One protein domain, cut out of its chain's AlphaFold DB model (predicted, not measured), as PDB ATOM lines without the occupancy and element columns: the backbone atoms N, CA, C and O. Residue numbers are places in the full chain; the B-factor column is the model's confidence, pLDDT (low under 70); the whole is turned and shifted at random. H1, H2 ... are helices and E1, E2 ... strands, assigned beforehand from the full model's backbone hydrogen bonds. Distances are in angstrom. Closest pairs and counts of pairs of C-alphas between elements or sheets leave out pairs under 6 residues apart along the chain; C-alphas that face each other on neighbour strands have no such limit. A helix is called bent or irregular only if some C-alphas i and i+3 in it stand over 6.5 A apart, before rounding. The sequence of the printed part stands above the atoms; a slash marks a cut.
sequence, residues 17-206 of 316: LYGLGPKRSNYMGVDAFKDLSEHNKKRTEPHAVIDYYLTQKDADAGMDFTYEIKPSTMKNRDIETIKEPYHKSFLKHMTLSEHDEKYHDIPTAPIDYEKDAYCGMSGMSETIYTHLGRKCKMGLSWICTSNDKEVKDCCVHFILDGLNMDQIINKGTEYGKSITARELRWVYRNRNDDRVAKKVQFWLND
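AT A GLANCE: This is residues 17 to 206 of the 316 residues of an uncharacterized protein of Xenorhabdus mauleonii (UniProt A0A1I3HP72). One long helix, H5, runs through the core; H8 crosses it, and H4 and H9 pack on its later part, near a small ribbon of two strands, E1 and E2. H1 and H2 make a corner at one side of this ribbon, H6 and H7 lie beyond H8, and long loops fill out the rest, with residues 118 to 123 sticking out. The printed part has 190 residues, with nine named helices and two named strands in the order H1 H2 H3 H4 H5 E1 H6 H7 H8 H9 E2; the sheet, E1 beside E2, is parallel. The class is mostly helix, though under half of the residues are in named elements. The whole is compact, with a radius of gyration of the C-alphas of 16.5 A and spans of 39 by 39 by 38 A.

IN THESE COORDINATES: H1, residues 21 to 29, begins at C-alpha 21 (76.681, 70.364, 155.604) and is 14.9 A long. H2, residues 31 to 42, is 18.5 A long and irregular: C-alphas 32 and 35 are 8.1 A apart. H3 is residues 56 to 60, and H4, residues 84 to 94, is 15.2 A long. H5, residues 126 to 145, is 27.7 A long and begins at C-alpha 126 (67.292, 53.396, 162.269). E1 is residues 156 to 159, H6 165 to 170 and H7 174 to 177. H8, residues 179 to 189, is 15.2 A long. H9 is residues 194 to 199; E2, residues 200 to 204, is 13.8 A long and ends at C-alpha 204 (79.418, 71.862, 141.632).

HOW THE PARTS SIT: H5 is the hub. With residues 132 to 140 alone it touches H8, closest C-alphas Gly 133 and Ile 179 at 5.4 A, a steep tilt of 45 degrees, the same way. With residues 141 to 145 it touches H9, about perpendicular at 83 degrees, closest C-alphas Cys 144 and Val 196 at 4.8 A. With residues 138 to 142 it touches H4, about perpendicular at 74 degrees, closest C-alphas His 93 and Trp 142 at 6.1 A. E1 and E2 are parallel, at 22 degrees, with N 158 and O 201 2.8 A apart, within hydrogen-bond range; E1, H6 to H9 and E2 form a strand-helix-strand unit, two parallel neighbour strands with helices between. Residues 17 to 18 pair with residues 157 to 158 of E1, parallel. H6 only just touches H8, with 3 pairs of C-alphas within 8 A, closest Ile 168 and Ala 181 at 5.2 A. H6 and H7 touch only at the corner, closest C-alphas Ile 168 and Gly 176 at 4.3 A; so do H1 and H2, closest Met 28 and Ser 37 at 5.7 A. H3 touches no helix. Every O i to N i+4 pair is within hydrogen-bond range in H3, H4, H5, H6, H8 and H9; in H1 it is 0 of 5, beside 4 of 6 O i to N i+3 pairs, in H2 4 of 8, and H7 is too short for such a pair.

THE WHOLE: The C-alphas farthest apart, of Ser 72 and Asn 192, are 45.2 A apart. The printed part has no cut. The links H2 to H3, H3 to H4 and H4 to H5 are long. Mean pLDDT of the printed part is 74.4; 61 residues are under 70, among them 50 to 84 and 107 to 125.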
ATOM      1  N   LEU A  17      68.607  74.996 150.160       90.50
ATOM      2  CA  LEU A  17      69.957  74.511 149.917       90.50
ATOM      3  C   LEU A  17      70.167  73.110 150.507       90.50
ATOM      4  O   LEU A  17      70.229  72.909 151.726       90.50
ATOM      5  N   TYR A  18      70.350  72.141 149.619       91.44
ATOM      6  CA  TYR A  18      70.633  70.742 149.931       91.44
ATOM      7  C   TYR A  18      72.072  70.384 149.570       91.44
ATOM      8  O   TYR A  18      72.694  71.029 148.730       91.44
ATOM      9  N   GLY A  19      72.613  69.351 150.208       89.12
ATOM     10  CA  GLY A  19      73.995  68.909 150.027       89.12
ATOM     11  C   GLY A  19      74.638  68.535 151.356       89.12
ATOM     12  O   GLY A  19      73.975  68.514 152.391       89.12
ATOM     13  N   LEU A  20      75.938  68.240 151.341       85.25
ATOM     14  CA  LEU A  20      76.679  67.984 152.577       85.25
ATOM     15  C   LEU A  20      76.828  69.280 153.378       85.25
ATOM     16  O   LEU A  20      77.265  70.291 152.824       85.25
ATOM     17  N   GLY A  21      76.556  69.225 154.685       84.19
ATOM     18  CA  GLY A  21      76.681  70.364 155.604       84.19
ATOM     19  C   GLY A  21      77.977  71.167 155.420       84.19
ATOM     20  O   GLY A  21      77.893  72.333 155.037       84.19
ATOM     21  N   PRO A  22      79.168  70.544 155.543       83.88
ATOM     22  CA  PRO A  22      80.446  71.244 155.386       83.88
ATOM     23  C   PRO A  22      80.657  71.884 154.010       83.88
ATOM     24  O   PRO A  22      81.442  72.814 153.876       83.88
ATOM     25  N   LYS A  23      79.995  71.372 152.969       88.31
ATOM     26  CA  LYS A  23      80.161  71.862 151.596       88.31
ATOM     27  C   LYS A  23      79.227  73.018 151.282       88.31
ATOM     28  O   LYS A  23      79.625  73.922 150.562       88.31
ATOM     29  N   ARG A  24      78.030  73.050 151.871       88.50
ATOM     30  CA  ARG A  24      77.099  74.182 151.725       88.50
ATOM     31  C   ARG A  24      77.661  75.481 152.297       88.50
ATOM     32  O   ARG A  24      77.435  76.532 151.709       88.50
ATOM     33  N   SER A  25      78.422  75.420 153.391       86.31
ATOM     34  CA  SER A  25      79.032  76.611 153.997       86.31
ATOM     35  C   SER A  25      79.971  77.353 153.043       86.31
ATOM     36  O   SER A  25      80.040  78.578 153.094       86.31
ATOM     37  N   ASN A  26      80.615  76.642 152.111       89.81
ATOM     38  CA  ASN A  26      81.472  77.259 151.097       89.81
ATOM     39  C   ASN A  26      80.689  78.192 150.160       89.81
ATOM     40  O   ASN A  26      81.227  79.198 149.708       89.81
ATOM     41  N   TYR A  27      79.400  77.918 149.939       90.19
ATOM     42  CA  TYR A  27      78.558  78.715 149.051       90.19
ATOM     43  C   TYR A  27      78.106  80.030 149.685       90.19
ATOM     44  O   TYR A  27      77.655  80.915 148.974       90.19
ATOM     45  N   MET A  28      78.265  80.232 150.998       87.75
ATOM     46  CA  MET A  28      77.848  81.487 151.642       87.75
ATOM     47  C   MET A  28      78.642  82.717 151.167       87.75
ATOM     48  O   MET A  28      78.180  83.840 151.367       87.75
ATOM     49  N   GLY A  29      79.823  82.516 150.573       85.81
ATOM     50  CA  GLY A  29      80.656  83.575 149.995       85.81
ATOM     51  C   GLY A  29      80.576  83.688 148.470       85.81
ATOM     52  O   GLY A  29      81.267  84.522 147.896       85.81
ATOM     53  N   VAL A  30      79.773  82.852 147.810       91.19
ATOM     54  CA  VAL A  30      79.655  82.831 146.348       91.19
ATOM     55  C   VAL A  30      78.637  83.879 145.909       91.19
ATOM     56  O   VAL A  30      77.552  83.961 146.481       91.19
ATOM     57  N   ASP A  31      78.938  84.645 144.856       91.81
ATOM     58  CA  ASP A  31      78.063  85.724 144.362       91.81
ATOM     59  C   ASP A  31      76.641  85.245 144.044       91.81
ATOM     60  O   ASP A  31      75.657  85.913 144.373       91.81
ATOM     61  N   ALA A  32      76.526  84.049 143.458       92.12
ATOM     62  CA  ALA A  32      75.246  83.408 143.167       92.12
ATOM     63  C   ALA A  32      74.427  83.087 144.431       92.12
ATOM     64  O   ALA A  32      73.235  82.837 144.331       92.12
ATOM     65  N   PHE A  33      75.036  83.107 145.615       93.44
ATOM     66  CA  PHE A  33      74.424  82.791 146.905       93.44
ATOM     67  C   PHE A  33      74.556  83.936 147.914       93.44
ATOM     68  O   PHE A  33      74.368  83.728 149.108       93.44
ATOM     69  N   LYS A  34      74.827  85.166 147.470       90.88
ATOM     70  CA  LYS A  34      74.986  86.323 148.370       90.88
ATOM     71  C   LYS A  34      73.787  86.529 149.316       90.88
ATOM     72  O   LYS A  34      73.972  86.855 150.489       90.88
ATOM     73  N   ASP A  35      72.574  86.244 148.834       89.81
ATOM     74  CA  ASP A  35      71.326  86.390 149.597       89.81
ATOM     75  C   ASP A  35      71.163  85.284 150.663       89.81
ATOM     76  O   ASP A  35      70.421  85.455 151.631       89.81
ATOM     77  N   LEU A  36      71.899  84.167 150.550       88.50
ATOM     78  CA  LEU A  36      71.872  83.051 151.505       88.50
ATOM     79  C   LEU A  36      72.368  83.478 152.889       88.50
ATOM     80  O   LEU A  36      71.795  83.094 153.909       88.50
ATOM     81  N   SER A  37      73.436  84.279 152.933       83.88
ATOM     82  CA  SER A  37      74.004  84.770 154.194       83.88
ATOM     83  C   SER A  37      72.996  85.647 154.937       83.88
ATOM     84  O   SER A  37      72.828  85.526 156.151       83.88
ATOM     85  N   GLU A  38      72.286  86.510 154.209       83.69
ATOM     86  CA  GLU A  38      71.255  87.375 154.775       83.69
ATOM     87  C   GLU A  38      70.021  86.583 155.217       83.69
ATOM     88  O   GLU A  38      69.529  86.808 156.324       83.69
ATOM     89  N   HIS A  39      69.567  85.616 154.411       80.75
ATOM     90  CA  HIS A  39      68.478  84.703 154.769       80.75
ATOM     91  C   HIS A  39      68.784  83.979 156.085       80.75
ATOM     92  O   HIS A  39      67.976  84.014 157.016       80.75
ATOM     93  N   ASN A  40      69.977  83.387 156.205       75.31
ATOM     94  CA  ASN A  40      70.404  82.681 157.414       75.31
ATOM     95  C   ASN A  40      70.489  83.609 158.634       75.31
ATOM     96  O   ASN A  40      70.000  83.255 159.706       75.31
ATOM     97  N   LYS A  41      71.049  84.819 158.482       76.94
ATOM     98  CA  LYS A  41      71.135  85.810 159.573       76.94
ATOM     99  C   LYS A  41      69.761  86.270 160.052       76.94
ATOM    100  O   LYS A  41      69.556  86.426 161.252       76.94
ATOM    101  N   LYS A  42      68.829  86.497 159.121       74.12
ATOM    102  CA  LYS A  42      67.461  86.934 159.428       74.12
ATOM    103  C   LYS A  42      66.558  85.798 159.898       74.12
ATOM    104  O   LYS A  42      65.453  86.087 160.347       74.12
ATOM    105  N   ARG A  43      67.007  84.541 159.779       69.31
ATOM    106  CA  ARG A  43      66.215  83.340 160.077       69.31
ATOM    107  C   ARG A  43      64.861  83.379 159.360       69.31
ATOM    108  O   ARG A  43      63.815  83.144 159.955       69.31
ATOM    109  N   THR A  44      64.873  83.772 158.084       65.62
ATOM    110  CA  THR A  44      63.645  83.823 157.282       65.62
ATOM    111  C   THR A  44      63.150  82.419 156.943       65.62
ATOM    112  O   THR A  44      63.941  81.489 156.811       65.62
ATOM    113  N   GLU A  45      61.833  82.287 156.778       67.25
ATOM    114  CA  GLU A  45      61.177  81.031 156.402       67.25
ATOM    115  C   GLU A  45      60.863  80.973 154.891       67.25
ATOM    116  O   GLU A  45      60.491  82.014 154.327       67.25
ATOM    117  N   PRO A  46      60.951  79.784 154.253       68.88
ATOM    118  CA  PRO A  46      61.449  78.532 154.829       68.88
ATOM    119  C   PRO A  46      62.944  78.632 155.155       68.88
ATOM    120  O   PRO A  46      63.661  79.396 154.508       68.88
ATOM    121  N   HIS A  47      63.425  77.882 156.144       70.19
ATOM    122  CA  HIS A  47      64.860  77.798 156.428       70.19
ATOM    123  C   HIS A  47      65.671  77.514 155.155       70.19
ATOM    124  O   HIS A  47      65.441  76.520 154.466       70.19
ATOM    125  N   ALA A  48      66.649  78.376 154.870       70.81
ATOM    126  CA  ALA A  48      67.457  78.284 153.659       70.81
ATOM    127  C   ALA A  48      68.232  76.971 153.559       70.81
ATOM    128  O   ALA A  48      68.403  76.414 152.480       70.81
ATOM    129  N   VAL A  49      68.728  76.483 154.694       70.00
ATOM    130  CA  VAL A  49      69.504  75.253 154.795       70.00
ATOM    131  C   VAL A  49      68.641  74.233 155.514       70.00
ATOM    132  O   VAL A  49      68.337  74.393 156.693       70.00
ATOM    133  N   ILE A  50      68.247  73.181 154.802       66.25
ATOM    134  CA  ILE A  50      67.504  72.077 155.403       66.25
ATOM    135  C   ILE A  50      68.491  70.951 155.664       66.25
ATOM    136  O   ILE A  50      68.893  70.230 154.753       66.25
ATOM    137  N   ASP A  51      68.925  70.832 156.912       60.25
ATOM    138  CA  ASP A  51      69.525  69.593 157.407       60.25
ATOM    139  C   ASP A  51      68.436  68.605 157.814       60.25
ATOM    140  O   ASP A  51      68.488  67.420 157.480       60.25
ATOM    141  N   TYR A  52      67.399  69.124 158.473       58.59
ATOM    142  CA  TYR A  52      66.338  68.343 159.080       58.59
ATOM    143  C   TYR A  52      65.030  69.124 159.005       58.59
ATOM    144  O   TYR A  52      64.936  70.239 159.511       58.59
ATOM    145  N   TYR A  53      64.018  68.551 158.355       62.69
ATOM    146  CA  TYR A  53      62.683  69.139 158.362       62.69
ATOM    147  C   TYR A  53      62.004  68.765 159.684       62.69
ATOM    148  O   TYR A  53      61.508  67.646 159.821       62.69
ATOM    149  N   LEU A  54      62.048  69.668 160.663       60.91
ATOM    150  CA  LEU A  54      61.425  69.471 161.972       60.91
ATOM    151  C   LEU A  54      59.952  69.884 161.920       60.91
ATOM    152  O   LEU A  54      59.590  70.903 161.333       60.91
ATOM    153  N   THR A  55      59.082  69.064 162.503       61.47
ATOM    154  CA  THR A  55      57.691  69.444 162.766       61.47
ATOM    155  C   THR A  55      57.614  70.235 164.071       61.47
ATOM    156  O   THR A  55      58.514  70.145 164.904       61.47
ATOM    157  N   GLN A  56      56.518  70.968 164.290       58.41
ATOM    158  CA  GLN A  56      56.264  71.645 165.566       58.41
ATOM    159  C   GLN A  56      56.398  70.668 166.741       58.41
ATOM    160  O   GLN A  56      57.031  70.982 167.733       58.41
ATOM    161  N   LYS A  57      55.926  69.430 166.568       61.75
ATOM    162  CA  LYS A  57      56.064  68.359 167.558       61.75
ATOM    163  C   LYS A  57      57.520  67.963 167.842       61.75
ATOM    164  O   LYS A  57      57.828  67.603 168.971       61.75
ATOM    165  N   ASP A  58      58.407  68.011 166.845       61.69
ATOM    166  CA  ASP A  58      59.841  67.779 167.063       61.69
ATOM    167  C   ASP A  58      60.465  68.948 167.847       61.69
ATOM    168  O   ASP A  58      61.275  68.731 168.744       61.69
ATOM    169  N   ALA A  59      60.049  70.181 167.541       60.50
ATOM    170  CA  ALA A  59      60.483  71.376 168.259       60.50
ATOM    171  C   ALA A  59      59.971  71.389 169.715       60.50
ATOM    172  O   ALA A  59      60.746  71.636 170.637       60.50
ATOM    173  N   ASP A  60      58.702  71.031 169.933       58.12
ATOM    174  CA  ASP A  60      58.070  70.886 171.251       58.12
ATOM    175  C   ASP A  60      58.729  69.771 172.078       58.12
ATOM    176  O   ASP A  60      58.815  69.865 173.300       58.12
ATOM    177  N   ALA A  61      59.241  68.730 171.410       58.44
ATOM    178  CA  ALA A  61      60.049  67.676 172.020       58.44
ATOM    179  C   ALA A  61      61.495  68.118 172.337       58.44
ATOM    180  O   ALA A  61      62.309  67.296 172.757       58.44
ATOM    181  N   GLY A  62      61.828  69.399 172.143       54.75
ATOM    182  CA  GLY A  62      63.130  69.971 172.477       54.75
ATOM    183  C   GLY A  62      64.246  69.622 171.492       54.75
ATOM    184  O   GLY A  62      65.417  69.638 171.873       54.75
ATOM    185  N   MET A  63      63.919  69.282 170.241       57.56
ATOM    186  CA  MET A  63      64.942  68.967 169.243       57.56
ATOM    187  C   MET A  63      65.599  70.222 168.678       57.56
ATOM    188  O   MET A  63      64.977  70.980 167.937       57.56
ATOM    189  N   ASP A  64      66.894  70.374 168.948       53.44
ATOM    190  CA  ASP A  64      67.765  71.338 168.280       53.44
ATOM    191  C   ASP A  64      68.875  70.578 167.538       53.44
ATOM    192  O   ASP A  64      69.765  69.984 168.147       53.44
ATOM    193  N   PHE A  65      68.791  70.543 166.204       50.34
ATOM    194  CA  PHE A  65      69.797  69.908 165.342       50.34
ATOM    195  C   PHE A  65      70.750  70.906 164.686       50.34
ATOM    196  O   PHE A  65      71.525  70.524 163.802       50.34
ATOM    197  N   THR A  66      70.726  72.179 165.083       43.50
ATOM    198  CA  THR A  66      71.730  73.117 164.592       43.50
ATOM    199  C   THR A  66      73.048  72.806 165.298       43.50
ATOM    200  O   THR A  66      73.307  73.229 166.416       43.50
ATOM    201  N   TYR A  67      73.900  72.010 164.647       39.31
ATOM    202  CA  TYR A  67      75.149  71.462 165.202       39.31
ATOM    203  C   TYR A  67      76.200  72.527 165.614       39.31
ATOM    204  O   TYR A  67      77.318  72.187 165.987       39.31
ATOM    205  N   GLU A  68      75.848  73.815 165.585       36.88
ATOM    206  CA  GLU A  68      76.688  74.944 165.999       36.88
ATOM    207  C   GLU A  68      76.020  75.905 167.000       36.88
ATOM    208  O   GLU A  68      76.704  76.776 167.540       36.88
ATOM    209  N   ILE A  69      74.725  75.769 167.313       37.75
ATOM    210  CA  ILE A  69      74.050  76.696 168.232       37.75
ATOM    211  C   ILE A  69      73.856  75.994 169.570       37.75
ATOM    212  O   ILE A  69      73.141  75.009 169.697       37.75
ATOM    213  N   LYS A  70      74.548  76.477 170.605       33.25
ATOM    214  CA  LYS A  70      74.400  75.921 171.952       33.25
ATOM    215  C   LYS A  70      72.949  76.134 172.436       33.25
ATOM    216  O   LYS A  70      72.475  77.276 172.389       33.25
ATOM    217  N   PRO A  71      72.295  75.107 173.016       35.22
ATOM    218  CA  PRO A  71      70.919  75.190 173.525       35.22
ATOM    219  C   PRO A  71      70.691  76.332 174.523       35.22
ATOM    220  O   PRO A  71      69.608  76.897 174.617       35.22
ATOM    221  N   SER A  72      71.739  76.747 175.240       37.19
ATOM    222  CA  SER A  72      71.685  77.840 176.217       37.19
ATOM    223  C   SER A  72      71.388  79.223 175.618       37.19
ATOM    224  O   SER A  72      71.216  80.179 176.372       37.19
ATOM    225  N   THR A  73      71.367  79.360 174.289       37.72
ATOM    226  CA  THR A  73      71.162  80.646 173.600       37.72
ATOM    227  C   THR A  73      69.861  80.764 172.802       37.72
ATOM    228  O   THR A  73      69.450  81.895 172.542       37.72
ATOM    229  N   MET A  74      69.162  79.669 172.482       38.06
ATOM    230  CA  MET A  74      67.816  79.735 171.893       38.06
ATOM    231  C   MET A  74      66.778  79.672 173.010       38.06
ATOM    232  O   MET A  74      66.410  78.618 173.514       38.06
ATOM    233  N   LYS A  75      66.311  80.845 173.444       39.38
ATOM    234  CA  LYS A  75      65.083  80.922 174.242       39.38
ATOM    235  C   LYS A  75      63.937  80.395 173.367       39.38
ATOM    236  O   LYS A  75      63.892  80.753 172.196       39.38
ATOM    237  N   ASN A  76      62.976  79.676 173.955       42.03
ATOM    238  CA  ASN A  76      61.717  79.186 173.345       42.03
ATOM    239  C   ASN A  76      60.942  80.187 172.447       42.03
ATOM    240  O   ASN A  76      60.000  79.796 171.770       42.03
ATOM    241  N   ARG A  77      61.338  81.466 172.400       38.72
ATOM    242  CA  ARG A  77      60.809  82.495 171.496       38.72
ATOM    243  C   ARG A  77      61.019  82.216 170.004       38.72
ATOM    244  O   ARG A  77      60.263  82.767 169.218       38.72
ATOM    245  N   ASP A  78      62.015  81.424 169.603       44.91
ATOM    246  CA  ASP A  78      62.277  81.172 168.171       44.91
ATOM    247  C   ASP A  78      61.338  80.117 167.546       44.91
ATOM    248  O   ASP A  78      61.233  80.036 166.326       44.91
ATOM    249  N   ILE A  79      60.631  79.328 168.364       47.50
ATOM    250  CA  ILE A  79      59.607  78.374 167.901       47.50
ATOM    251  C   ILE A  79      58.266  79.093 167.661       47.50
ATOM    252  O   ILE A  79      57.551  78.779 166.714       47.50
ATOM    253  N   GLU A  80      57.958  80.126 168.456       42.34
ATOM    254  CA  GLU A  80      56.765  80.976 168.283       42.34
ATOM    255  C   GLU A  80      56.777  81.778 166.963       42.34
ATOM    256  O   GLU A  80      55.760  82.349 166.568       42.34
ATOM    257  N   THR A  81      57.915  81.821 166.265       46.47
ATOM    258  CA  THR A  81      58.117  82.528 164.993       46.47
ATOM    259  C   THR A  81      58.269  81.613 163.782       46.47
ATOM    260  O   THR A  81      58.569  82.126 162.698       46.47
ATOM    261  N   ILE A  82      57.975  80.307 163.890       54.28
ATOM    262  CA  ILE A  82      57.644  79.539 162.685       54.28
ATOM    263  C   ILE A  82      56.459  80.263 162.058       54.28
ATOM    264  O   ILE A  82      55.373  80.340 162.634       54.28
ATOM    265  N   LYS A  83      56.669  80.864 160.886       57.06
ATOM    266  CA  LYS A  83      55.588  81.546 160.180       57.06
ATOM    267  C   LYS A  83      54.510  80.504 159.896       57.06
ATOM    268  O   LYS A  83      54.642  79.720 158.958       57.06
ATOM    269  N   GLU A  84      53.431  80.567 160.678       63.91
ATOM    270  CA  GLU A  84      52.209  79.763 160.565       63.91
ATOM    271  C   GLU A  84      51.825  79.419 159.109       63.91
ATOM    272  O   GLU A  84      51.486  78.266 158.852       63.91
ATOM    273  N   PRO A  85      51.934  80.329 158.110       76.75
ATOM    274  CA  PRO A  85      51.649  79.993 156.715       76.75
ATOM    275  C   PRO A  85      52.498  78.855 156.124       76.75
ATOM    276  O   PRO A  85      51.936  77.958 155.497       76.75
ATOM    277  N   TYR A  86      53.821  78.849 156.325       75.69
ATOM    278  CA  TYR A  86      54.703  77.820 155.754       75.69
ATOM    279  C   TYR A  86      54.497  76.476 156.439       75.69
ATOM    280  O   TYR A  86      54.395  75.451 155.767       75.69
ATOM    281  N   HIS A  87      54.369  76.479 157.766       75.44
ATOM    282  CA  HIS A  87      54.114  75.258 158.515       75.44
ATOM    283  C   HIS A  87      52.762  74.647 158.150       75.44
ATOM    284  O   HIS A  87      52.697  73.466 157.821       75.44
ATOM    285  N   LYS A  88      51.694  75.455 158.109       79.50
ATOM    286  CA  LYS A  88      50.370  74.992 157.668       79.50
ATOM    287  C   LYS A  88      50.396  74.480 156.235       79.50
ATOM    288  O   LYS A  88      49.815  73.433 155.973       79.50
ATOM    289  N   SER A  89      51.072  75.185 155.326       84.31
ATOM    290  CA  SER A  89      51.234  74.747 153.935       84.31
ATOM    291  C   SER A  89      51.957  73.398 153.859       84.31
ATOM    292  O   SER A  89      51.487  72.482 153.187       84.31
ATOM    293  N   PHE A  90      53.040  73.222 154.618       82.81
ATOM    294  CA  PHE A  90      53.774  71.964 154.667       82.81
ATOM    295  C   PHE A  90      52.963  70.817 155.284       82.81
ATOM    296  O   PHE A  90      52.909  69.731 154.711       82.81
ATOM    297  N   LEU A  91      52.301  71.039 156.426       80.56
ATOM    298  CA  LEU A  91      51.439  70.036 157.059       80.56
ATOM    299  C   LEU A  91      50.303  69.619 156.123       80.56
ATOM    300  O   LEU A  91      50.089  68.425 155.919       80.56
ATOM    301  N   LYS A  92      49.630  70.597 155.506       85.06
ATOM    302  CA  LYS A  92      48.588  70.364 154.501       85.06
ATOM    303  C   LYS A  92      49.122  69.484 153.374       85.06
ATOM    304  O   LYS A  92      48.468  68.504 153.026       85.06
ATOM    305  N   HIS A  93      50.316  69.789 152.857       85.19
ATOM    306  CA  HIS A  93      50.980  68.988 151.829       85.19
ATOM    307  C   HIS A  93      51.244  67.555 152.297       85.19
ATOM    308  O   HIS A  93      50.910  66.615 151.588       85.19
ATOM    309  N   MET A  94      51.766  67.363 153.510       78.06
ATOM    310  CA  MET A  94      52.009  66.023 154.057       78.06
ATOM    311  C   MET A  94      50.736  65.188 154.218       78.06
ATOM    312  O   MET A  94      50.797  63.970 154.073       78.06
ATOM    313  N   THR A  95      49.602  65.825 154.512       78.31
ATOM    314  CA  THR A  95      48.304  65.153 154.684       78.31
ATOM    315  C   THR A  95      47.565  64.868 153.373       78.31
ATOM    316  O   THR A  95      46.458  64.336 153.409       78.31
ATOM    317  N   LEU A  96      48.136  65.212 152.211       78.94
ATOM    318  CA  LEU A  96      47.523  64.899 150.920       78.94
ATOM    319  C   LEU A  96      47.466  63.381 150.710       78.94
ATOM    320  O   LEU A  96      48.488  62.697 150.762       78.94
ATOM    321  N   SER A  97      46.276  62.869 150.388       59.06
ATOM    322  CA  SER A  97      46.008  61.440 150.156       59.06
ATOM    323  C   SER A  97      46.785  60.837 148.980       59.06
ATOM    324  O   SER A  97      46.914  59.621 148.870       59.06
ATOM    325  N   GLU A  98      47.319  61.679 148.095       70.06
ATOM    326  CA  GLU A  98      48.159  61.276 146.964       70.06
ATOM    327  C   GLU A  98      49.560  60.813 147.393       70.06
ATOM    328  O   GLU A  98      50.314  60.238 146.599       70.06
ATOM    329  N   HIS A  99      49.957  61.084 148.637       73.38
ATOM    330  CA  HIS A  99      51.217  60.600 149.171       73.38
ATOM    331  C   HIS A  99      51.150  59.108 149.519       73.38
ATOM    332  O   HIS A  99      50.117  58.542 149.846       73.38
ATOM    333  N   ASP A 100      52.294  58.430 149.382       67.06
ATOM    334  CA  ASP A 100      52.432  57.017 149.759       67.06
ATOM    335  C   ASP A 100      52.077  56.882 151.253       67.06
ATOM    336  O   ASP A 100      52.619  57.640 152.055       67.06
ATOM    337  N   GLU A 101      51.213  55.926 151.618       71.06
ATOM    338  CA  GLU A 101      50.688  55.712 152.983       71.06
ATOM    339  C   GLU A 101      51.779  55.750 154.062       71.06
ATOM    340  O   GLU A 101      51.565  56.233 155.168       71.06
ATOM    341  N   LYS A 102      53.013  55.359 153.711       71.69
ATOM    342  CA  LYS A 102      54.196  55.469 154.585       71.69
ATOM    343  C   LYS A 102      54.529  56.894 155.066       71.69
ATOM    344  O   LYS A 102      55.474  57.046 155.851       71.69
ATOM    345  N   TYR A 103      53.886  57.922 154.510       71.12
ATOM    346  CA  TYR A 103      54.043  59.322 154.889       71.12
ATOM    347  C   TYR A 103      52.922  59.838 155.805       71.12
ATOM    348  O   TYR A 103      53.129  60.871 156.435       71.12
ATOM    349  N   HIS A 104      51.799  59.120 155.941       70.69
ATOM    350  CA  HIS A 104      50.631  59.582 156.706       70.69
ATOM    351  C   HIS A 104      50.908  59.722 158.204       70.69
ATOM    352  O   HIS A 104      50.416  60.654 158.832       70.69
ATOM    353  N   ASP A 105      51.764  58.863 158.755       71.62
ATOM    354  CA  ASP A 105      52.085  58.893 160.186       71.62
ATOM    355  C   ASP A 105      53.205  59.882 160.520       71.62
ATOM    356  O   ASP A 105      53.505  60.117 161.678       71.62
ATOM    357  N   ILE A 106      53.871  60.475 159.529       72.38
ATOM    358  CA  ILE A 106      55.039  61.337 159.769       72.38
ATOM    359  C   ILE A 106      54.711  62.641 160.503       72.38
ATOM    360  O   ILE A 106      55.523  63.035 161.346       72.38
ATOM    361  N   PRO A 107      53.597  63.342 160.208       67.19
ATOM    362  CA  PRO A 107      53.250  64.569 160.918       67.19
ATOM    363  C   PRO A 107      53.017  64.323 162.412       67.19
ATOM    364  O   PRO A 107      53.288  65.195 163.233       67.19
ATOM    365  N   THR A 108      52.520  63.132 162.759       66.00
ATOM    366  CA  THR A 108      52.082  62.770 164.110       66.00
ATOM    367  C   THR A 108      53.071  61.875 164.847       66.00
ATOM    368  O   THR A 108      53.033  61.854 166.078       66.00
ATOM    369  N   ALA A 109      53.969  61.178 164.148       63.34
ATOM    370  CA  ALA A 109      54.977  60.316 164.744       63.34
ATOM    371  C   ALA A 109      55.947  61.170 165.571       63.34
ATOM    372  O   ALA A 109      56.722  61.940 164.987       63.34
ATOM    373  N   PRO A 110      55.927  61.056 166.915       56.34
ATOM    374  CA  PRO A 110      57.008  61.614 167.704       56.34
ATOM    375  C   PRO A 110      58.296  60.929 167.252       56.34
ATOM    376  O   PRO A 110      58.345  59.708 167.076       56.34
ATOM    377  N   ILE A 111      59.344  61.713 167.038       61.19
ATOM    378  CA  ILE A 111      60.680  61.144 167.062       61.19
ATOM    379  C   ILE A 111      60.967  60.888 168.554       61.19
ATOM    380  O   ILE A 111      61.367  61.782 169.293       61.19
ATOM    381  N   ASP A 112      60.603  59.698 169.024       54.88
ATOM    382  CA  ASP A 112      60.590  59.342 170.445       54.88
ATOM    383  C   ASP A 112      62.016  59.026 170.933       54.88
ATOM    384  O   ASP A 112      62.474  57.886 170.871       54.88
ATOM    385  N   TYR A 113      62.758  60.061 171.346       54.88
ATOM    386  CA  TYR A 113      64.146  59.917 171.805       54.88
ATOM    387  C   TYR A 113      64.278  59.364 173.224       54.88
ATOM    388  O   TYR A 113      65.363  58.896 173.557       54.88
ATOM    389  N   GLU A 114      63.241  59.376 174.070       51.62
ATOM    390  CA  GLU A 114      63.378  58.876 175.452       51.62
ATOM    391  C   GLU A 114      63.753  57.387 175.497       51.62
ATOM    392  O   GLU A 114      64.464  56.954 176.403       51.62
ATOM    393  N   LYS A 115      63.367  56.611 174.474       48.69
ATOM    394  CA  LYS A 115      63.804  55.215 174.314       48.69
ATOM    395  C   LYS A 115      65.215  55.055 173.738       48.69
ATOM    396  O   LYS A 115      65.843  54.034 174.000       48.69
ATOM    397  N   ASP A 116      65.726  56.049 173.013       42.62
ATOM    398  CA  ASP A 116      66.990  55.965 172.262       42.62
ATOM    399  C   ASP A 116      68.140  56.795 172.873       42.62
ATOM    400  O   ASP A 116      69.304  56.584 172.528       42.62
ATOM    401  N   ALA A 117      67.865  57.684 173.836       43.56
ATOM    402  CA  ALA A 117      68.856  58.514 174.538       43.56
ATOM    403  C   ALA A 117      69.902  57.707 175.337       43.56
ATOM    404  O   ALA A 117      70.913  58.258 175.771       43.56
ATOM    405  N   TYR A 118      69.702  56.394 175.489       43.12
ATOM    406  CA  TYR A 118      70.692  55.474 176.053       43.12
ATOM    407  C   TYR A 118      71.810  55.066 175.071       43.12
ATOM    408  O   TYR A 118      72.804  54.482 175.499       43.12
ATOM    409  N   CYS A 119      71.706  55.390 173.776       35.25
ATOM    410  CA  CYS A 119      72.737  55.101 172.774       35.25
ATOM    411  C   CYS A 119      73.513  56.377 172.402       35.25
ATOM    412  O   CYS A 119      73.234  57.035 171.401       35.25
ATOM    413  N   GLY A 120      74.492  56.754 173.230       36.22
ATOM    414  CA  GLY A 120      75.277  57.984 173.065       36.22
ATOM    415  C   GLY A 120      75.869  58.166 171.661       36.22
ATOM    416  O   GLY A 120      76.424  57.215 171.128       36.22
ATOM    417  N   MET A 121      75.728  59.383 171.105       39.84
ATOM    418  CA  MET A 121      76.275  60.037 169.881       39.84
ATOM    419  C   MET A 121      76.584  59.234 168.589       39.84
ATOM    420  O   MET A 121      76.798  59.849 167.548       39.84
ATOM    421  N   SER A 122      76.552  57.906 168.595       45.06
ATOM    422  CA  SER A 122      76.797  56.983 167.479       45.06
ATOM    423  C   SER A 122      75.566  56.131 167.133       45.06
ATOM    424  O   SER A 122      75.620  55.322 166.213       45.06
ATOM    425  N   GLY A 123      74.448  56.314 167.844       50.19
ATOM    426  CA  GLY A 123      73.298  55.412 167.799       50.19
ATOM    427  C   GLY A 123      71.959  56.124 167.674       50.19
ATOM    428  O   GLY A 123      71.048  55.846 168.445       50.19
ATOM    429  N   MET A 124      71.810  57.037 166.710       59.94
ATOM    430  CA  MET A 124      70.460  57.437 166.304       59.94
ATOM    431  C   MET A 124      69.766  56.189 165.741       59.94
ATOM    432  O   MET A 124      70.294  55.578 164.808       59.94
ATOM    433  N   SER A 125      68.632  55.770 166.311       69.25
ATOM    434  CA  SER A 125      67.996  54.530 165.860       69.25
ATOM    435  C   SER A 125      67.618  54.613 164.382       69.25
ATOM    436  O   SER A 125      67.269  55.674 163.850       69.25
ATOM    437  N   GLU A 126      67.666  53.475 163.688       72.25
ATOM    438  CA  GLU A 126      67.292  53.396 162.269       72.25
ATOM    439  C   GLU A 126      65.863  53.924 162.029       72.25
ATOM    440  O   GLU A 126      65.566  54.451 160.952       72.25
ATOM    441  N   THR A 127      64.987  53.846 163.037       73.38
ATOM    442  CA  THR A 127      63.625  54.398 163.014       73.38
ATOM    443  C   THR A 127      63.640  55.918 162.929       73.38
ATOM    444  O   THR A 127      63.053  56.481 162.000       73.38
ATOM    445  N   ILE A 128      64.360  56.585 163.835       73.06
ATOM    446  CA  ILE A 128      64.516  58.044 163.839       73.06
ATOM    447  C   ILE A 128      65.116  58.502 162.514       73.06
ATOM    448  O   ILE A 128      64.568  59.364 161.827       73.06
ATOM    449  N   TYR A 129      66.198  57.849 162.102       76.06
ATOM    450  CA  TYR A 129      66.885  58.148 160.856       76.06
ATOM    451  C   TYR A 129      65.985  57.955 159.622       76.06
ATOM    452  O   TYR A 129      66.043  58.681 158.618       76.06
ATOM    453  N   THR A 130      65.086  56.976 159.696       81.00
ATOM    454  CA  THR A 130      64.064  56.740 158.685       81.00
ATOM    455  C   THR A 130      63.001  57.822 158.665       81.00
ATOM    456  O   THR A 130      62.694  58.305 157.572       81.00
ATOM    457  N   HIS A 131      62.468  58.234 159.813       79.38
ATOM    458  CA  HIS A 131      61.498  59.327 159.904       79.38
ATOM    459  C   HIS A 131      62.090  60.631 159.388       79.38
ATOM    460  O   HIS A 131      61.496  61.263 158.515       79.38
ATOM    461  N   LEU A 132      63.310  60.948 159.804       78.81
ATOM    462  CA  LEU A 132      64.058  62.115 159.360       78.81
ATOM    463  C   LEU A 132      64.233  62.135 157.842       78.81
ATOM    464  O   LEU A 132      63.816  63.066 157.158       78.81
ATOM    465  N   GLY A 133      64.718  61.027 157.276       82.81
ATOM    466  CA  GLY A 133      64.844  60.900 155.830       82.81
ATOM    467  C   GLY A 133      63.502  60.976 155.100       82.81
ATOM    468  O   GLY A 133      63.461  61.394 153.943       82.81
ATOM    469  N   ARG A 134      62.387  60.559 155.716       85.06
ATOM    470  CA  ARG A 134      61.054  60.739 155.127       85.06
ATOM    471  C   ARG A 134      60.609  62.203 155.184       85.06
ATOM    472  O   ARG A 134      60.149  62.674 154.147       85.06
ATOM    473  N   LYS A 135      60.817  62.904 156.302       80.06
ATOM    474  CA  LYS A 135      60.518  64.335 156.481       80.06
ATOM    475  C   LYS A 135      61.279  65.202 155.474       80.06
ATOM    476  O   LYS A 135      60.646  65.946 154.734       80.06
ATOM    477  N   CYS A 136      62.588  65.008 155.300       84.31
ATOM    478  CA  CYS A 136      63.352  65.792 154.318       84.31
ATOM    479  C   CYS A 136      62.901  65.534 152.866       84.31
ATOM    480  O   CYS A 136      62.750  66.459 152.068       84.31
ATOM    481  N   LYS A 137      62.559  64.282 152.518       87.88
ATOM    482  CA  LYS A 137      61.933  63.977 151.214       87.88
ATOM    483  C   LYS A 137      60.553  64.623 151.051       87.88
ATOM    484  O   LYS A 137      60.156  64.883 149.917       87.88
ATOM    485  N   MET A 138      59.805  64.821 152.138       86.12
ATOM    486  CA  MET A 138      58.543  65.561 152.105       86.12
ATOM    487  C   MET A 138      58.775  67.050 151.915       86.12
ATOM    488  O   MET A 138      58.067  67.633 151.109       86.12
ATOM    489  N   GLY A 139      59.799  67.635 152.540       86.00
ATOM    490  CA  GLY A 139      60.212  69.014 152.266       86.00
ATOM    491  C   GLY A 139      60.506  69.237 150.780       86.00
ATOM    492  O   GLY A 139      59.957  70.150 150.167       86.00
ATOM    493  N   LEU A 140      61.281  68.333 150.163       89.88
ATOM    494  CA  LEU A 140      61.518  68.352 148.713       89.88
ATOM    495  C   LEU A 140      60.224  68.235 147.903       89.88
ATOM    496  O   LEU A 140      60.021  69.005 146.970       89.88
ATOM    497  N   SER A 141      59.355  67.284 148.252       91.31
ATOM    498  CA  SER A 141      58.054  67.107 147.596       91.31
ATOM    499  C   SER A 141      57.220  68.379 147.669       91.31
ATOM    500  O   SER A 141      56.723  68.840 146.647       91.31
ATOM    501  N   TRP A 142      57.115  68.972 148.853       89.94
ATOM    502  CA  TRP A 142      56.337  70.173 149.109       89.94
ATOM    503  C   TRP A 142      56.823  71.348 148.272       89.94
ATOM    504  O   TRP A 142      56.054  71.854 147.459       89.94
ATOM    505  N   ILE A 143      58.107  71.704 148.360       90.06
ATOM    506  CA  ILE A 143      58.653  72.793 147.540       90.06
ATOM    507  C   ILE A 143      58.490  72.495 146.054       90.06
ATOM    508  O   ILE A 143      58.071  73.362 145.294       90.06
ATOM    509  N   CYS A 144      58.784  71.272 145.619       91.62
ATOM    510  CA  CYS A 144      58.796  70.962 144.196       91.62
ATOM    511  C   CYS A 144      57.400  70.853 143.571       91.62
ATOM    512  O   CYS A 144      57.261  71.106 142.380       91.62
ATOM    513  N   THR A 145      56.385  70.430 144.325       90.62
ATOM    514  CA  THR A 145      55.090  70.015 143.751       90.62
ATOM    515  C   THR A 145      53.889  70.792 144.275       90.62
ATOM    516  O   THR A 145      52.840  70.740 143.630       90.62
ATOM    517  N   SER A 146      54.030  71.529 145.383       89.44
ATOM    518  CA  SER A 146      52.968  72.400 145.885       89.44
ATOM    519  C   SER A 146      52.832  73.665 145.037       89.44
ATOM    520  O   SER A 146      53.816  74.262 144.587       89.44
ATOM    521  N   ASN A 147      51.577  74.079 144.865       86.94
ATOM    522  CA  ASN A 147      51.177  75.337 144.238       86.94
ATOM    523  C   ASN A 147      50.763  76.394 145.274       86.94
ATOM    524  O   ASN A 147      50.208  77.431 144.904       86.94
ATOM    525  N   ASP A 148      50.989  76.135 146.564       88.56
ATOM    526  CA  ASP A 148      50.701  77.101 147.618       88.56
ATOM    527  C   ASP A 148      51.513  78.391 147.393       88.56
ATOM    528  O   ASP A 148      52.667  78.365 146.949       88.56
ATOM    529  N   LYS A 149      50.893  79.542 147.683       88.81
ATOM    530  CA  LYS A 149      51.465  80.874 147.408       88.81
ATOM    531  C   LYS A 149      52.807  81.093 148.108       88.81
ATOM    532  O   LYS A 149      53.607  81.888 147.636       88.81
ATOM    533  N   GLU A 150      53.015  80.387 149.211       84.50
ATOM    534  CA  GLU A 150      54.204  80.401 150.045       84.50
ATOM    535  C   GLU A 150      55.423  79.816 149.322       84.50
ATOM    536  O   GLU A 150      56.519  80.333 149.482       84.50
ATOM    537  N   VAL A 151      55.245  78.764 148.513       88.19
ATOM    538  CA  VAL A 151      56.366  77.957 147.982       88.19
ATOM    539  C   VAL A 151      56.374  77.796 146.468       88.19
ATOM    540  O   VAL A 151      57.277  77.176 145.896       88.19
ATOM    541  N   LYS A 152      55.372  78.351 145.783       88.62
ATOM    542  CA  LYS A 152      55.268  78.294 144.321       88.62
ATOM    543  C   LYS A 152      56.505  78.861 143.611       88.62
ATOM    544  O   LYS A 152      56.899  78.296 142.594       88.62
ATOM    545  N   ASP A 153      57.135  79.887 144.186       89.12
ATOM    546  CA  ASP A 153      58.272  80.604 143.593       89.12
ATOM    547  C   ASP A 153      59.634  80.114 144.125       89.12
ATOM    548  O   ASP A 153      60.676  80.548 143.637       89.12
ATOM    549  N   CYS A 154      59.635  79.186 145.090       89.94
ATOM    550  CA  CYS A 154      60.843  78.613 145.678       89.94
ATOM    551  C   CYS A 154      61.522  77.609 144.736       89.94
ATOM    552  O   CYS A 154      60.868  76.765 144.111       89.94
ATOM    553  N   CYS A 155      62.850  77.645 144.722       91.94
ATOM    554  CA  CYS A 155      63.730  76.698 144.050       91.94
ATOM    555  C   CYS A 155      64.536  75.858 145.052       91.94
ATOM    556  O   CYS A 155      64.683  76.183 146.229       91.94
ATOM    557  N   VAL A 156      65.077  74.746 144.563       93.19
ATOM    558  CA  VAL A 156      65.973  73.852 145.297       93.19
ATOM    559  C   VAL A 156      67.349  73.907 144.646       93.19
ATOM    560  O   VAL A 156      67.511  73.523 143.490       93.19
ATOM    561  N   HIS A 157      68.349  74.328 145.408       93.75
ATOM    562  CA  HIS A 157      69.759  74.325 145.044       93.75
ATOM    563  C   HIS A 157      70.419  73.106 145.685       93.75
ATOM    564  O   HIS A 157      70.487  72.994 146.908       93.75
ATOM    565  N   PHE A 158      70.890  72.166 144.872       93.75
ATOM    566  CA  PHE A 158      71.521  70.941 145.347       93.75
ATOM    567  C   PHE A 158      73.030  70.993 145.093       93.75
ATOM    568  O   PHE A 158      73.478  70.927 143.947       93.75
ATOM    569  N   ILE A 159      73.807  71.106 146.168       92.88
ATOM    570  CA  ILE A 159      75.269  71.114 146.145       92.88
ATOM    571  C   ILE A 159      75.781  69.680 146.016       92.88
ATOM    572  O   ILE A 159      75.464  68.815 146.838       92.88
ATOM    573  N   LEU A 160      76.573  69.433 144.975       92.25
ATOM    574  CA  LEU A 160      77.109  68.114 144.637       92.25
ATOM    575  C   LEU A 160      78.565  67.924 145.088       92.25
ATOM    576  O   LEU A 160      79.105  66.822 144.987       92.25
ATOM    577  N   ASP A 161      79.170  68.965 145.657       88.62
ATOM    578  CA  ASP A 161      80.536  68.944 146.170       88.62
ATOM    579  C   ASP A 161      80.720  67.874 147.249       88.62
ATOM    580  O   ASP A 161      79.925  67.738 148.183       88.62
ATOM    581  N   GLY A 162      81.808  67.111 147.136       84.50
ATOM    582  CA  GLY A 162      82.151  66.050 148.083       84.50
ATOM    583  C   GLY A 162      81.224  64.831 148.055       84.50
ATOM    584  O   GLY A 162      81.397  63.949 148.898       84.50
ATOM    585  N   LEU A 163      80.263  64.756 147.123       86.44
ATOM    586  CA  LEU A 163      79.377  63.604 146.989       86.44
ATOM    587  C   LEU A 163      80.066  62.404 146.338       86.44
ATOM    588  O   LEU A 163      80.449  62.445 145.171       86.44
ATOM    589  N   ASN A 164      80.129  61.282 147.058       84.25
ATOM    590  CA  ASN A 164      80.498  59.999 146.460       84.25
ATOM    591  C   ASN A 164      79.278  59.352 145.784       84.25
ATOM    592  O   ASN A 164      78.469  58.671 146.420       84.25
ATOM    593  N   MET A 165      79.149  59.572 144.478       84.25
ATOM    594  CA  MET A 165      77.990  59.126 143.701       84.25
ATOM    595  C   MET A 165      77.831  57.605 143.637       84.25
ATOM    596  O   MET A 165      76.703  57.119 143.705       84.25
ATOM    597  N   ASP A 166      78.928  56.847 143.570       80.44
ATOM    598  CA  ASP A 166      78.873  55.379 143.555       80.44
ATOM    599  C   ASP A 166      78.220  54.852 144.844       80.44
ATOM    600  O   ASP A 166      77.267  54.068 144.808       80.44
ATOM    601  N   GLN A 167      78.629  55.391 145.994       82.56
ATOM    602  CA  GLN A 167      78.042  55.032 147.286       82.56
ATOM    603  C   GLN A 167      76.572  55.464 147.407       82.56
ATOM    604  O   GLN A 167      75.750  54.726 147.961       82.56
ATOM    605  N   ILE A 168      76.205  56.625 146.851       85.25
ATOM    606  CA  ILE A 168      74.814  57.103 146.814       85.25
ATOM    607  C   ILE A 168      73.931  56.162 145.985       85.25
ATOM    608  O   ILE A 168      72.804  55.866 146.389       85.25
ATOM    609  N   ILE A 169      74.407  55.667 144.846       83.25
ATOM    610  CA  ILE A 169      73.615  54.784 143.981       83.25
ATOM    611  C   ILE A 169      73.493  53.390 144.608       83.25
ATOM    612  O   ILE A 169      72.386  52.847 144.716       83.25
ATOM    613  N   ASN A 170      74.613  52.842 145.084       78.69
ATOM    614  CA  ASN A 170      74.706  51.456 145.541       78.69
ATOM    615  C   ASN A 170      74.179  51.232 146.966       78.69
ATOM    616  O   ASN A 170      73.879  50.098 147.328       78.69
ATOM    617  N   LYS A 171      74.015  52.290 147.778       80.44
ATOM    618  CA  LYS A 171      73.516  52.230 149.173       80.44
ATOM    619  C   LYS A 171      74.352  51.353 150.122       80.44
ATOM    620  O   LYS A 171      73.879  51.029 151.209       80.44
ATOM    621  N   GLY A 172      75.555  50.946 149.713       64.94
ATOM    622  CA  GLY A 172      76.342  49.924 150.409       64.94
ATOM    623  C   GLY A 172      77.015  50.400 151.697       64.94
ATOM    624  O   GLY A 172      77.334  49.582 152.549       64.94
ATOM    625  N   THR A 173      77.202  51.711 151.862       74.94
ATOM    626  CA  THR A 173      77.902  52.316 153.006       74.94
ATOM    627  C   THR A 173      76.966  53.207 153.825       74.94
ATOM    628  O   THR A 173      75.894  53.600 153.353       74.94
ATOM    629  N   GLU A 174      77.377  53.581 155.040       71.12
ATOM    630  CA  GLU A 174      76.682  54.591 155.857       71.12
ATOM    631  C   GLU A 174      76.475  55.901 155.086       71.12
ATOM    632  O   GLU A 174      75.388  56.478 155.083       71.12
ATOM    633  N   TYR A 175      77.475  56.300 154.305       72.19
ATOM    634  CA  TYR A 175      77.398  57.452 153.417       72.19
ATOM    635  C   TYR A 175      76.300  57.311 152.349       72.19
ATOM    636  O   TYR A 175      75.534  58.242 152.097       72.19
ATOM    637  N   GLY A 176      76.145  56.118 151.766       70.94
ATOM    638  CA  GLY A 176      75.036  55.794 150.865       70.94
ATOM    639  C   GLY A 176      73.666  55.825 151.550       70.94
ATOM    640  O   GLY A 176      72.637  56.015 150.890       70.94
ATOM    641  N   LYS A 177      73.617  55.676 152.875       78.69
ATOM    642  CA  LYS A 177      72.390  55.798 153.668       78.69
ATOM    643  C   LYS A 177      72.093  57.235 154.102       78.69
ATOM    644  O   LYS A 177      70.932  57.452 154.451       78.69
ATOM    645  N   SER A 178      73.050  58.167 153.964       84.00
ATOM    646  CA  SER A 178      72.930  59.595 154.317       84.00
ATOM    647  C   SER A 178      71.591  60.232 153.906       84.00
ATOM    648  O   SER A 178      70.993  59.864 152.886       84.00
ATOM    649  N   ILE A 179      71.127  61.227 154.670       85.38
ATOM    650  CA  ILE A 179      69.935  62.021 154.339       85.38
ATOM    651  C   ILE A 179      70.097  62.649 152.946       85.38
ATOM    652  O   ILE A 179      69.256  62.407 152.079       85.38
ATOM    653  N   THR A 180      71.255  63.255 152.668       88.38
ATOM    654  CA  THR A 180      71.624  63.782 151.344       88.38
ATOM    655  C   THR A 180      71.538  62.730 150.234       88.38
ATOM    656  O   THR A 180      70.986  62.988 149.162       88.38
ATOM    657  N   ALA A 181      71.994  61.496 150.475       87.00
ATOM    658  CA  ALA A 181      71.842  60.413 149.505       87.00
ATOM    659  C   ALA A 181      70.365  60.028 149.285       87.00
ATOM    660  O   ALA A 181      69.953  59.710 148.165       87.00
ATOM    661  N   ARG A 182      69.538  60.026 150.341       88.94
ATOM    662  CA  ARG A 182      68.087  59.755 150.253       88.94
ATOM    663  C   ARG A 182      67.365  60.847 149.457       88.94
ATOM    664  O   ARG A 182      66.478  60.503 148.670       88.94
ATOM    665  N   GLU A 183      67.760  62.098 149.635       91.75
ATOM    666  CA  GLU A 183      67.256  63.281 148.933       91.75
ATOM    667  C   GLU A 183      67.631  63.264 147.454       91.75
ATOM    668  O   GLU A 183      66.740  63.285 146.607       91.75
ATOM    669  N   LEU A 184      68.912  63.086 147.114       92.12
ATOM    670  CA  LEU A 184      69.355  63.050 145.717       92.12
ATOM    671  C   LEU A 184      68.693  61.900 144.942       92.12
ATOM    672  O   LEU A 184      68.211  62.072 143.820       92.12
ATOM    673  N   ARG A 185      68.560  60.725 145.573       91.75
ATOM    674  CA  ARG A 185      67.785  59.609 145.006       91.75
ATOM    675  C   ARG A 185      66.296  59.915 144.896       91.75
ATOM    676  O   ARG A 185      65.622  59.292 144.077       91.75
ATOM    677  N   TRP A 186      65.728  60.764 145.750       93.19
ATOM    678  CA  TRP A 186      64.350  61.220 145.584       93.19
ATOM    679  C   TRP A 186      64.235  62.116 144.356       93.19
ATOM    680  O   TRP A 186      63.370  61.838 143.528       93.19
ATOM    681  N   VAL A 187      65.146  63.073 144.168       93.56
ATOM    682  CA  VAL A 187      65.147  63.933 142.975       93.56
ATOM    683  C   VAL A 187      65.279  63.090 141.708       93.56
ATOM    684  O   VAL A 187      64.437  63.194 140.821       93.56
ATOM    685  N   TYR A 188      66.239  62.159 141.651       92.44
ATOM    686  CA  TYR A 188      66.392  61.259 140.502       92.44
ATOM    687  C   TYR A 188      65.101  60.486 140.189       92.44
ATOM    688  O   TYR A 188      64.690  60.369 139.036       92.44
ATOM    689  N   ARG A 189      64.419  59.942 141.204       90.06
ATOM    690  CA  ARG A 189      63.191  59.153 140.991       90.06
ATOM    691  C   ARG A 189      62.019  59.979 140.467       90.06
ATOM    692  O   ARG A 189      61.141  59.401 139.831       90.06
ATOM    693  N   ASN A 190      62.018  61.282 140.737       91.69
ATOM    694  CA  ASN A 190      60.979  62.220 140.316       91.69
ATOM    695  C   ASN A 190      61.448  63.150 139.184       91.69
ATOM    696  O   ASN A 190      60.757  64.096 138.842       91.69
ATOM    697  N   ARG A 191      62.598  62.862 138.559       90.75
ATOM    698  CA  ARG A 191      63.215  63.691 137.507       90.75
ATOM    699  C   ARG A 191      62.357  63.899 136.252       90.75
ATOM    700  O   ARG A 191      62.680  64.766 135.451       90.75
ATOM    701  N   ASN A 192      61.329  63.071 136.061       89.50
ATOM    702  CA  ASN A 192      60.393  63.154 134.938       89.50
ATOM    703  C   ASN A 192      59.109  63.926 135.298       89.50
ATOM    704  O   ASN A 192      58.254  64.082 134.436       89.50
ATOM    705  N   ASP A 193      58.943  64.361 136.552       90.06
ATOM    706  CA  ASP A 193      57.880  65.294 136.929       90.06
ATOM    707  C   ASP A 193      58.343  66.714 136.587       90.06
ATOM    708  O   ASP A 193      59.332  67.204 137.139       90.06
ATOM    709  N   ASP A 194      57.628  67.376 135.678       89.88
ATOM    710  CA  ASP A 194      57.958  68.726 135.218       89.88
ATOM    711  C   ASP A 194      57.998  69.750 136.359       89.88
ATOM    712  O   ASP A 194      58.768  70.707 136.295       89.88
ATOM    713  N   ARG A 195      57.198  69.565 137.416       91.12
ATOM    714  CA  ARG A 195      57.191  70.471 138.577       91.12
ATOM    715  C   ARG A 195      58.512  70.380 139.339       91.12
ATOM    716  O   ARG A 195      59.105  71.398 139.686       91.12
ATOM    717  N   VAL A 196      59.019  69.158 139.510       92.06
ATOM    718  CA  VAL A 196      60.319  68.892 140.143       92.06
ATOM    719  C   VAL A 196      61.458  69.387 139.260       92.06
ATOM    720  O   VAL A 196      62.351  70.086 139.735       92.06
ATOM    721  N   ALA A 197      61.425  69.058 137.970       90.00
ATOM    722  CA  ALA A 197      62.521  69.371 137.065       90.00
ATOM    723  C   ALA A 197      62.695  70.881 136.812       90.00
ATOM    724  O   ALA A 197      63.811  71.331 136.561       90.00
ATOM    725  N   LYS A 198      61.620  71.672 136.944       89.69
ATOM    726  CA  LYS A 198      61.665  73.144 136.883       89.69
ATOM    727  C   LYS A 198      62.226  73.800 138.147       89.69
ATOM    728  O   LYS A 198      62.764  74.897 138.059       89.69
ATOM    729  N   LYS A 199      62.086  73.160 139.313       92.06
ATOM    730  CA  LYS A 199      62.456  73.755 140.608       92.06
ATOM    731  C   LYS A 199      63.821  73.319 141.129       92.06
ATOM    732  O   LYS A 199      64.404  74.044 141.928       92.06
ATOM    733  N   VAL A 200      64.343  72.166 140.707       93.50
ATOM    734  CA  VAL A 200      65.631  71.656 141.206       93.50
ATOM    735  C   VAL A 200      66.787  72.026 140.280       93.50
ATOM    736  O   VAL A 200      66.755  71.762 139.081       93.50
ATOM    737  N   GLN A 201      67.840  72.582 140.871       92.62
ATOM    738  CA  GLN A 201      69.074  73.008 140.221       92.62
ATOM    739  C   GLN A 201      70.275  72.386 140.924       92.62
ATOM    740  O   GLN A 201      70.240  72.132 142.129       92.62
ATOM    741  N   PHE A 202      71.355  72.167 140.180       92.81
ATOM    742  CA  PHE A 202      72.548  71.504 140.691       92.81
ATOM    743  C   PHE A 202      73.760  72.414 140.611       92.81
ATOM    744  O   PHE A 202      73.910  73.173 139.656       92.81
ATOM    745  N   TRP A 203      74.622  72.299 141.613       92.19
ATOM    746  CA  TRP A 203      75.819  73.112 141.753       92.19
ATOM    747  C   TRP A 203      77.018  72.222 142.058       92.19
ATOM    748  O   TRP A 203      76.913  71.290 142.860       92.19
ATOM    749  N   LEU A 204      78.134  72.504 141.399       90.06
ATOM    750  CA  LEU A 204      79.418  71.862 141.632       90.06
ATOM    751  C   LEU A 204      80.522  72.912 141.506       90.06
ATOM    752  O   LEU A 204      80.602  73.583 140.476       90.06
ATOM    753  N   ASN A 205      81.387  73.011 142.514       88.62
ATOM    754  CA  ASN A 205      82.506  73.952 142.565       88.62
ATOM    755  C   ASN A 205      82.070  75.380 142.184       88.62
ATOM    756  O   ASN A 205      82.598  75.973 141.241       88.62
ATOM    757  N   ASP A 206      81.039  75.882 142.869       89.12
ATOM    758  CA  ASP A 206      80.475  77.230 142.718       89.12
ATOM    759  C   ASP A 206      79.832  77.523 141.352       89.12
ATOM    760  O   ASP A 206      79.445  78.655 141.058       89.12
TER     761      ASP A 206